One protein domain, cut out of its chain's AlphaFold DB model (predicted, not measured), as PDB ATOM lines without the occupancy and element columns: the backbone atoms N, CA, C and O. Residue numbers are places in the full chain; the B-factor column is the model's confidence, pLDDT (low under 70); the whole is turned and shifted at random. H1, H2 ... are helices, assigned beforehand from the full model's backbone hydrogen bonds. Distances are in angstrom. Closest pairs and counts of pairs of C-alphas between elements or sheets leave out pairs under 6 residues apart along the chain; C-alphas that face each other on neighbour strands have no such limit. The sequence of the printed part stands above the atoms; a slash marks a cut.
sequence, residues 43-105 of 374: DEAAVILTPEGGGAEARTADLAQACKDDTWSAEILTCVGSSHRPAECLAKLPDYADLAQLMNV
ATOM      1  N   ASP A  43     -26.001 -21.656  29.431       95.50
ATOM      2  CA  ASP A  43     -25.482 -22.076  30.735       95.50
ATOM      3  C   ASP A  43     -26.633 -22.470  31.684       95.50
ATOM      4  O   ASP A  43     -26.571 -23.500  32.348       95.50
ATOM      5  N   GLU A  44     -27.733 -21.706  31.692       93.31
ATOM      6  CA  GLU A  44     -28.939 -22.052  32.460       93.31
ATOM      7  C   GLU A  44     -29.617 -23.318  31.926       93.31
ATOM      8  O   GLU A  44     -30.013 -24.181  32.706       93.31
ATOM      9  N   ALA A  45     -29.728 -23.454  30.600       93.94
ATOM     10  CA  ALA A  45     -30.282 -24.647  29.969       93.94
ATOM     11  C   ALA A  45     -29.474 -25.900  30.331       93.94
ATOM     12  O   ALA A  45     -30.067 -26.931  30.637       93.94
ATOM     13  N   ALA A  46     -28.143 -25.809  30.358       92.62
ATOM     14  CA  ALA A  46     -27.284 -26.916  30.758       92.62
ATOM     15  C   ALA A  46     -27.491 -27.317  32.223       92.62
ATOM     16  O   ALA A  46     -27.609 -28.502  32.512       92.62
ATOM     17  N   VAL A  47     -27.619 -26.354  33.142       90.62
ATOM     18  CA  VAL A  47     -27.943 -26.646  34.552       90.62
ATOM     19  C   VAL A  47     -29.302 -27.337  34.678       90.62
ATOM     20  O   VAL A  47     -29.438 -28.283  35.444       90.62
ATOM     21  N   ILE A  48     -30.303 -26.897  33.909       88.44
ATOM     22  CA  ILE A  48     -31.649 -27.496  33.902       88.44
ATOM     23  C   ILE A  48     -31.631 -28.934  33.357       88.44
ATOM     24  O   ILE A  48     -32.439 -29.763  33.773       88.44
ATOM     25  N   LEU A  49     -30.748 -29.218  32.399       89.19
ATOM     26  CA  LEU A  49     -30.646 -30.515  31.729       89.19
ATOM     27  C   LEU A  49     -29.747 -31.516  32.460       89.19
ATOM     28  O   LEU A  49     -29.899 -32.719  32.244       89.19
ATOM     29  N   THR A  50     -28.836 -31.055  33.315       86.50
ATOM     30  CA  THR A  50     -27.937 -31.937  34.062       86.50
ATOM     31  C   THR A  50     -28.631 -32.501  35.308       86.50
ATOM     32  O   THR A  50     -29.001 -31.733  36.196       86.50
ATOM     33  N   PRO A  51     -28.779 -33.832  35.438       76.31
ATOM     34  CA  PRO A  51     -29.290 -34.439  36.664       76.31
ATOM     35  C   PRO A  51     -28.302 -34.263  37.827       76.31
ATOM     36  O   PRO A  51     -27.084 -34.250  37.635       76.31
ATOM     37  N   GLU A  52     -28.817 -34.167  39.053       69.50
ATOM     38  CA  GLU A  52     -27.980 -34.102  40.256       69.50
ATOM     39  C   GLU A  52     -27.196 -35.419  40.445       69.50
ATOM     40  O   GLU A  52     -27.768 -36.506  40.373       69.50
ATOM     41  N   GLY A  53     -25.874 -35.346  40.668       69.50
ATOM     42  CA  GLY A  53     -25.030 -36.532  40.874       69.50
ATOM     43  C   GLY A  53     -23.538 -36.336  40.574       69.50
ATOM     44  O   GLY A  53     -23.080 -35.245  40.225       69.50
ATOM     45  N   GLY A  54     -22.755 -37.413  40.711       47.62
ATOM     46  CA  GLY A  54     -21.320 -37.413  40.402       47.62
ATOM     47  C   GLY A  54     -21.048 -36.995  38.951       47.62
ATOM     48  O   GLY A  54     -21.711 -37.470  38.033       47.62
ATOM     49  N   GLY A  55     -20.113 -36.067  38.732       70.50
ATOM     50  CA  GLY A  55     -19.780 -35.564  37.390       70.50
ATOM     51  C   GLY A  55     -20.766 -34.540  36.800       70.50
ATOM     52  O   GLY A  55     -20.685 -34.247  35.609       70.50
ATOM     53  N   ALA A  56     -21.693 -33.988  37.594       78.06
ATOM     54  CA  ALA A  56     -22.628 -32.956  37.132       78.06
ATOM     55  C   ALA A  56     -21.927 -31.678  36.626       78.06
ATOM     56  O   ALA A  56     -22.370 -31.084  35.650       78.06
ATOM     57  N   GLU A  57     -20.810 -31.264  37.232       79.06
ATOM     58  CA  GLU A  57     -20.103 -30.039  36.823       79.06
ATOM     59  C   GLU A  57     -19.495 -30.158  35.415       79.06
ATOM     60  O   GLU A  57     -19.708 -29.280  34.580       79.06
ATOM     61  N   ALA A  58     -18.825 -31.279  35.121       81.31
ATOM     62  CA  ALA A  58     -18.270 -31.553  33.794       81.31
ATOM     63  C   ALA A  58     -19.379 -31.658  32.733       81.31
ATOM     64  O   ALA A  58     -19.325 -30.972  31.717       81.31
ATOM     65  N   ARG A  59     -20.452 -32.409  33.023       81.06
ATOM     66  CA  ARG A  59     -21.599 -32.549  32.108       81.06
ATOM     67  C   ARG A  59     -22.324 -31.235  31.843       81.06
ATOM     68  O   ARG A  59     -22.728 -30.976  30.714       81.06
ATOM     69  N   THR A  60     -22.459 -30.391  32.863       88.12
ATOM     70  CA  THR A  60     -23.052 -29.058  32.706       88.12
ATOM     71  C   THR A  60     -22.199 -28.193  31.780       88.12
ATOM     72  O   THR A  60     -22.742 -27.507  30.919       88.12
ATOM     73  N   ALA A  61     -20.870 -28.242  31.913       90.19
ATOM     74  CA  ALA A  61     -19.975 -27.513  31.018       90.19
ATOM     75  C   ALA A  61     -20.077 -28.018  29.567       90.19
ATOM     76  O   ALA A  61     -20.200 -27.200  28.654       90.19
ATOM     77  N   ASP A  62     -20.107 -29.337  29.360       87.88
ATOM     78  CA  ASP A  62     -20.204 -29.943  28.026       87.88
ATOM     79  C   ASP A  62     -21.551 -29.637  27.350       87.88
ATOM     80  O   ASP A  62     -21.582 -29.241  26.184       87.88
ATOM     81  N   LEU A  63     -22.670 -29.715  28.083       90.75
ATOM     82  CA  LEU A  63     -23.998 -29.337  27.577       90.75
ATOM     83  C   LEU A  63     -24.087 -27.844  27.238       90.75
ATOM     84  O   LEU A  63     -24.666 -27.471  26.215       90.75
ATOM     85  N   ALA A  64     -23.506 -26.979  28.073       94.69
ATOM     86  CA  ALA A  64     -23.481 -25.544  27.811       94.69
ATOM     87  C   ALA A  64     -22.664 -25.223  26.555       94.69
ATOM     88  O   ALA A  64     -23.036 -24.329  25.792       94.69
ATOM     89  N   GLN A  65     -21.564 -25.947  26.341       93.12
ATOM     90  CA  GLN A  65     -20.719 -25.801  25.165       93.12
ATOM     91  C   GLN A  65     -21.420 -26.322  23.903       93.12
ATOM     92  O   GLN A  65     -21.505 -25.578  22.931       93.12
ATOM     93  N   ALA A  66     -22.029 -27.511  23.950       92.25
ATOM     94  CA  ALA A  66     -22.811 -28.057  22.838       92.25
ATOM     95  C   ALA A  66     -23.956 -27.115  22.427       92.25
ATOM     96  O   ALA A  66     -24.132 -26.808  21.254       92.25
ATOM     97  N   CYS A  67     -24.672 -26.540  23.400       96.00
ATOM     98  CA  CYS A  67     -25.701 -25.535  23.131       96.00
ATOM     99  C   CYS A  67     -25.173 -24.302  22.372       96.00
ATOM    100  O   CYS A  67     -25.861 -23.767  21.493       96.00
ATOM    101  N   LYS A  68     -23.961 -23.841  22.712       95.38
ATOM    102  CA  LYS A  68     -23.306 -22.690  22.066       95.38
ATOM    103  C   LYS A  68     -22.826 -23.043  20.660       95.38
ATOM    104  O   LYS A  68     -23.051 -22.249  19.747       95.38
ATOM    105  N   ASP A  69     -22.210 -24.209  20.497       91.81
ATOM    106  CA  ASP A  69     -21.631 -24.666  19.231       91.81
ATOM    107  C   ASP A  69     -22.714 -25.002  18.198       91.81
ATOM    108  O   ASP A  69     -22.630 -24.558  17.052       91.81
ATOM    109  N   ASP A  70     -23.794 -25.656  18.628       89.81
ATOM    110  CA  ASP A  70     -24.938 -26.002  17.776       89.81
ATOM    111  C   ASP A  70     -25.911 -24.832  17.582       89.81
ATOM    112  O   ASP A  70     -26.902 -24.932  16.853       89.81
ATOM    113  N   THR A  71     -25.655 -23.693  18.232       94.44
ATOM    114  CA  THR A  71     -26.471 -22.475  18.147       94.44
ATOM    115  C   THR A  71     -27.958 -22.732  18.413       94.44
ATOM    116  O   THR A  71     -28.825 -22.356  17.616       94.44
ATOM    117  N   TRP A  72     -28.274 -23.388  19.537       93.69
ATOM    118  CA  TRP A  72     -29.655 -23.756  19.864       93.69
ATOM    119  C   TRP A  72     -30.602 -22.562  19.759       93.69
ATOM    120  O   TRP A  72     -30.341 -21.468  20.265       93.69
ATOM    121  N   SER A  73     -31.736 -22.778  19.094       96.00
ATOM    122  CA  SER A  73     -32.682 -21.694  18.859       96.00
ATOM    123  C   SER A  73     -33.287 -21.185  20.169       96.00
ATOM    124  O   SER A  73     -33.468 -21.926  21.139       96.00
ATOM    125  N   ALA A  74     -33.700 -19.917  20.174       95.12
ATOM    126  CA  ALA A  74     -34.432 -19.342  21.300       95.12
ATOM    127  C   ALA A  74     -35.717 -20.128  21.631       95.12
ATOM    128  O   ALA A  74     -36.156 -20.111  22.778       95.12
ATOM    129  N   GLU A  75     -36.312 -20.830  20.658       94.12
ATOM    130  CA  GLU A  75     -37.464 -21.709  20.888       94.12
ATOM    131  C   GLU A  75     -37.078 -22.948  21.709       94.12
ATOM    132  O   GLU A  75     -37.784 -23.277  22.660       94.12
ATOM    133  N   ILE A  76     -35.945 -23.595  21.399       95.56
ATOM    134  CA  ILE A  76     -35.416 -24.728  22.179       95.56
ATOM    135  C   ILE A  76     -35.110 -24.269  23.606       95.56
ATOM    136  O   ILE A  76     -35.581 -24.883  24.557       95.56
ATOM    137  N   LEU A  77     -34.392 -23.155  23.767       95.31
ATOM    138  CA  LEU A  77     -34.023 -22.617  25.083       95.31
ATOM    139  C   LEU A  77     -35.250 -22.217  25.910       95.31
ATOM    140  O   LEU A  77     -35.338 -22.525  27.098       95.31
ATOM    141  N   THR A  78     -36.245 -21.598  25.268       93.56
ATOM    142  CA  THR A  78     -37.531 -21.290  25.909       93.56
ATOM    143  C   THR A  78     -38.267 -22.568  26.306       93.56
ATOM    144  O   THR A  78     -38.835 -22.625  27.395       93.56
ATOM    145  N   CYS A  79     -38.247 -23.603  25.460       94.25
ATOM    146  CA  CYS A  79     -38.815 -24.910  25.785       94.25
ATOM    147  C   CYS A  79     -38.116 -25.506  27.011       94.25
ATOM    148  O   CYS A  79     -38.798 -25.838  27.972       94.25
ATOM    149  N   VAL A  80     -36.780 -25.559  27.034       93.75
ATOM    150  CA  VAL A  80     -36.000 -26.113  28.153       93.75
ATOM    151  C   VAL A  80     -36.337 -25.405  29.466       93.75
ATOM    152  O   VAL A  80     -36.697 -26.069  30.430       93.75
ATOM    153  N   GLY A  81     -36.325 -24.069  29.505       89.56
ATOM    154  CA  GLY A  81     -36.605 -23.341  30.750       89.56
ATOM    155  C   GLY A  81     -38.073 -23.265  31.171       89.56
ATOM    156  O   GLY A  81     -38.358 -22.793  32.268       89.56
ATOM    157  N   SER A  82     -39.014 -23.708  30.330       85.62
ATOM    158  CA  SER A  82     -40.449 -23.725  30.666       85.62
ATOM    159  C   SER A  82     -41.059 -25.129  30.751       85.62
ATOM    160  O   SER A  82     -42.182 -25.280  31.250       85.62
ATOM    161  N   SER A  83     -40.340 -26.155  30.285       85.31
ATOM    162  CA  SER A  83     -40.795 -27.543  30.226       85.31
ATOM    163  C   SER A  83     -40.548 -28.287  31.537       85.31
ATOM    164  O   SER A  83     -39.550 -28.087  32.218       85.31
ATOM    165  N   HIS A  84     -41.456 -29.211  31.853       67.69
ATOM    166  CA  HIS A  84     -41.303 -30.173  32.959       67.69
ATOM    167  C   HIS A  84     -40.465 -31.389  32.546       67.69
ATOM    168  O   HIS A  84     -40.073 -32.186  33.389       67.69
ATOM    169  N   ARG A  85     -40.207 -31.538  31.241       71.44
ATOM    170  CA  ARG A  85     -39.347 -32.565  30.643       71.44
ATOM    171  C   ARG A  85     -38.366 -31.869  29.699       71.44
ATOM    172  O   ARG A  85     -38.529 -31.944  28.481       71.44
ATOM    173  N   PRO A  86     -37.393 -31.112  30.232       80.44
ATOM    174  CA  PRO A  86     -36.510 -30.277  29.419       80.44
ATOM    175  C   PRO A  86     -35.725 -31.085  28.372       80.44
ATOM    176  O   PRO A  86     -35.514 -30.593  27.267       80.44
ATOM    177  N   ALA A  87     -35.401 -32.350  28.655       83.19
ATOM    178  CA  ALA A  87     -34.726 -33.243  27.710       83.19
ATOM    179  C   ALA A  87     -35.535 -33.529  26.424       83.19
ATOM    180  O   ALA A  87     -34.947 -33.708  25.363       83.19
ATOM    181  N   GLU A  88     -36.874 -33.517  26.471       83.81
ATOM    182  CA  GLU A  88     -37.712 -33.737  25.277       83.81
ATOM    183  C   GLU A  88     -37.647 -32.560  24.295       83.81
ATOM    184  O   GLU A  88     -37.847 -32.735  23.094       83.81
ATOM    185  N   CYS A  89     -37.328 -31.356  24.781       91.38
ATOM    186  CA  CYS A  89     -37.146 -30.183  23.925       91.38
ATOM    187  C   CYS A  89     -35.998 -30.376  22.928       91.38
ATOM    188  O   CYS A  89     -36.020 -29.787  21.848       91.38
ATOM    189  N   LEU A  90     -35.024 -31.218  23.279       91.12
ATOM    190  CA  LEU A  90     -33.821 -31.469  22.491       91.12
ATOM    191  C   LEU A  90     -34.077 -32.392  21.299       91.12
ATOM    192  O   LEU A  90     -33.335 -32.328  20.328       91.12
ATOM    193  N   ALA A  91     -35.169 -33.165  21.298       86.56
ATOM    194  CA  ALA A  91     -35.545 -34.026  20.171       86.56
ATOM    195  C   ALA A  91     -35.854 -33.241  18.877       86.56
ATOM    196  O   ALA A  91     -35.974 -33.822  17.802       86.56
ATOM    197  N   LYS A  92     -36.001 -31.913  18.976       86.62
ATOM    198  CA  LYS A  92     -36.170 -31.000  17.838       86.62
ATOM    199  C   LYS A  92     -34.840 -30.527  17.235       86.62
ATOM    200  O   LYS A  92     -34.866 -29.813  16.233       86.62
ATOM    201  N   LEU A  93     -33.703 -30.856  17.853       88.75
ATOM    202  CA  LEU A  93     -32.381 -30.537  17.321       88.75
ATOM    203  C   LEU A  93     -32.045 -31.485  16.157       88.75
ATOM    204  O   LEU A  93     -32.364 -32.672  16.235       88.75
ATOM    205  N   PRO A  94     -31.402 -30.985  15.087       83.25
ATOM    206  CA  PRO A  94     -31.048 -31.802  13.926       83.25
ATOM    207  C   PRO A  94     -30.075 -32.941  14.274       83.25
ATOM    208  O   PRO A  94     -30.198 -34.019  13.698       83.25
ATOM    209  N   ASP A  95     -29.203 -32.734  15.267       83.56
ATOM    210  CA  ASP A  95     -28.148 -33.672  15.679       83.56
ATOM    211  C   ASP A  95     -28.382 -34.232  17.097       83.56
ATOM    212  O   ASP A  95     -27.460 -34.483  17.871       83.56
ATOM    213  N   TYR A  96     -29.651 -34.452  17.464       81.00
ATOM    214  CA  TYR A  96     -30.029 -34.952  18.795       81.00
ATOM    215  C   TYR A  96     -29.340 -36.271  19.189       81.00
ATOM    216  O   TYR A  96     -29.137 -36.513  20.375       81.00
ATOM    217  N   ALA A  97     -28.975 -37.124  18.225       77.62
ATOM    218  CA  ALA A  97     -28.352 -38.420  18.497       77.62
ATOM    219  C   ALA A  97     -27.004 -38.291  19.231       77.62
ATOM    220  O   ALA A  97     -26.780 -38.999  20.213       77.62
ATOM    221  N   ASP A  98     -26.156 -37.348  18.814       76.19
ATOM    222  CA  ASP A  98     -24.842 -37.117  19.426       76.19
ATOM    223  C   ASP A  98     -24.997 -36.516  20.830       76.19
ATOM    224  O   ASP A  98     -24.293 -36.880  21.773       76.19
ATOM    225  N   LEU A  99     -26.002 -35.656  21.004       79.75
ATOM    226  CA  LEU A  99     -26.311 -35.044  22.289       79.75
ATOM    227  C   LEU A  99     -26.933 -36.038  23.279       79.75
ATOM    228  O   LEU A  99     -26.626 -36.019  24.470       79.75
ATOM    229  N   ALA A 100     -27.787 -36.940  22.793       76.88
ATOM    230  CA  ALA A 100     -28.316 -38.050  23.574       76.88
ATOM    231  C   ALA A 100     -27.188 -38.986  24.017       76.88
ATOM    232  O   ALA A 100     -27.211 -39.474  25.145       76.88
ATOM    233  N   GLN A 101     -26.179 -39.186  23.167       72.69
ATOM    234  CA  GLN A 101     -24.983 -39.927  23.536       72.69
ATOM    235  C   GLN A 101     -24.211 -39.193  24.637       72.69
ATOM    236  O   GLN A 101     -23.978 -39.794  25.673       72.69
ATOM    237  N   LEU A 102     -23.940 -37.890  24.512       72.50
ATOM    238  CA  LEU A 102     -23.298 -37.084  25.566       72.50
ATOM    239  C   LEU A 102     -24.037 -37.170  26.917       72.50
ATOM    240  O   LEU A 102     -23.416 -37.309  27.969       72.50
ATOM    241  N   MET A 103     -25.373 -37.141  26.893       72.31
ATOM    242  CA  MET A 103     -26.193 -37.306  28.098       72.31
ATOM    243  C   MET A 103     -26.145 -38.737  28.670       72.31
ATOM    244  O   MET A 103     -26.347 -38.912  29.872       72.31
ATOM    245  N   ASN A 104     -25.835 -39.739  27.841       70.50
ATOM    246  CA  ASN A 104     -25.710 -41.151  28.212       70.50
ATOM    247  C   ASN A 104     -24.268 -41.606  28.520       70.50
ATOM    248  O   ASN A 104     -24.110 -42.625  29.185       70.50
ATOM    249  N   VAL A 105     -23.227 -40.859  28.123       55.59
ATOM    250  CA  VAL A 105     -21.789 -41.220  28.236       55.59
ATOM    251  C   VAL A 105     -21.295 -41.376  29.691       55.59
ATOM    252  O   VAL A 105     -20.177 -41.810  29.928       55.59
TER     253      VAL A 105
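Overview. This is residues 43 to 105 of the 374 residues of an uncharacterized protein of Kofleriaceae bacterium (UniProt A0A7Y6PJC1). Four helices, H2, H3, H4 and H5, stand loosely round a middle, running to and fro, and the short helix H1 is set crosswise between H2 and the helical hairpin H3 and H4. H5 closes the ring only loosely, near H2 and H4. The printed part has 63 residues with five named helices, in the order H1 to H5, and no named strand; its class is all helix. It is compact, with a radius of gyration of the C-alphas of 10.6 A and spans of 30 by 22 by 17 A.

Along the chain. H1, residues 43 to 49, begins at C-alpha 43 (-25.482, -22.076, 30.735) and is 9.9 A long. H2, residues 56 to 69, is the longest at 19.8 A. H3 is residues 74 to 82, 12.0 A; H4, residues 86 to 92, 11.6 A. H5, residues 96 to 104, 12.1 A, ends at C-alpha 104 (-25.710, -41.151, 28.212).

Arrangement. H1 is the hub. It touches H2 at a steep tilt of 62 degrees, opposite ways; their closest C-alphas, of Asp 43 and Ala 64, are 5.0 A apart. It touches H3 at a steep tilt of 55 degrees, closest at the C-alphas of Ala 45 and Val 80, 6.2 A. It only just touches H4, with 3 pairs of C-alphas within 8 A, the closest those of Leu 49 and Pro 86, 6.3 A. H3 and H4 touch as a hairpin, at a shallow tilt of 25 degrees, opposite ways; the closest C-alphas, of Val 80 and Pro 86, are 4.4 A apart. The packing is mostly crossed, with 1 of 4 touching pairs at a shallow tilt. H5 is close to H2 but not clearly touching, closest at the C-alphas of Arg 59 and Met 103, 7.7 A. H2 and H3 are apart. Every O i to N i+4 pair is within hydrogen-bond range in H1, H2, H3 and H5; H4 has 0 of 3, but 3 of 4 O i to N i+3 pairs.

Size, cuts and confidence. The C-alphas farthest apart, of Gly 54 and Glu 75, are 29.8 A apart. The printed part has no cut and no long link. Its mean pLDDT is 84.6, with residues 52 to 54, 84 and 105 under 70.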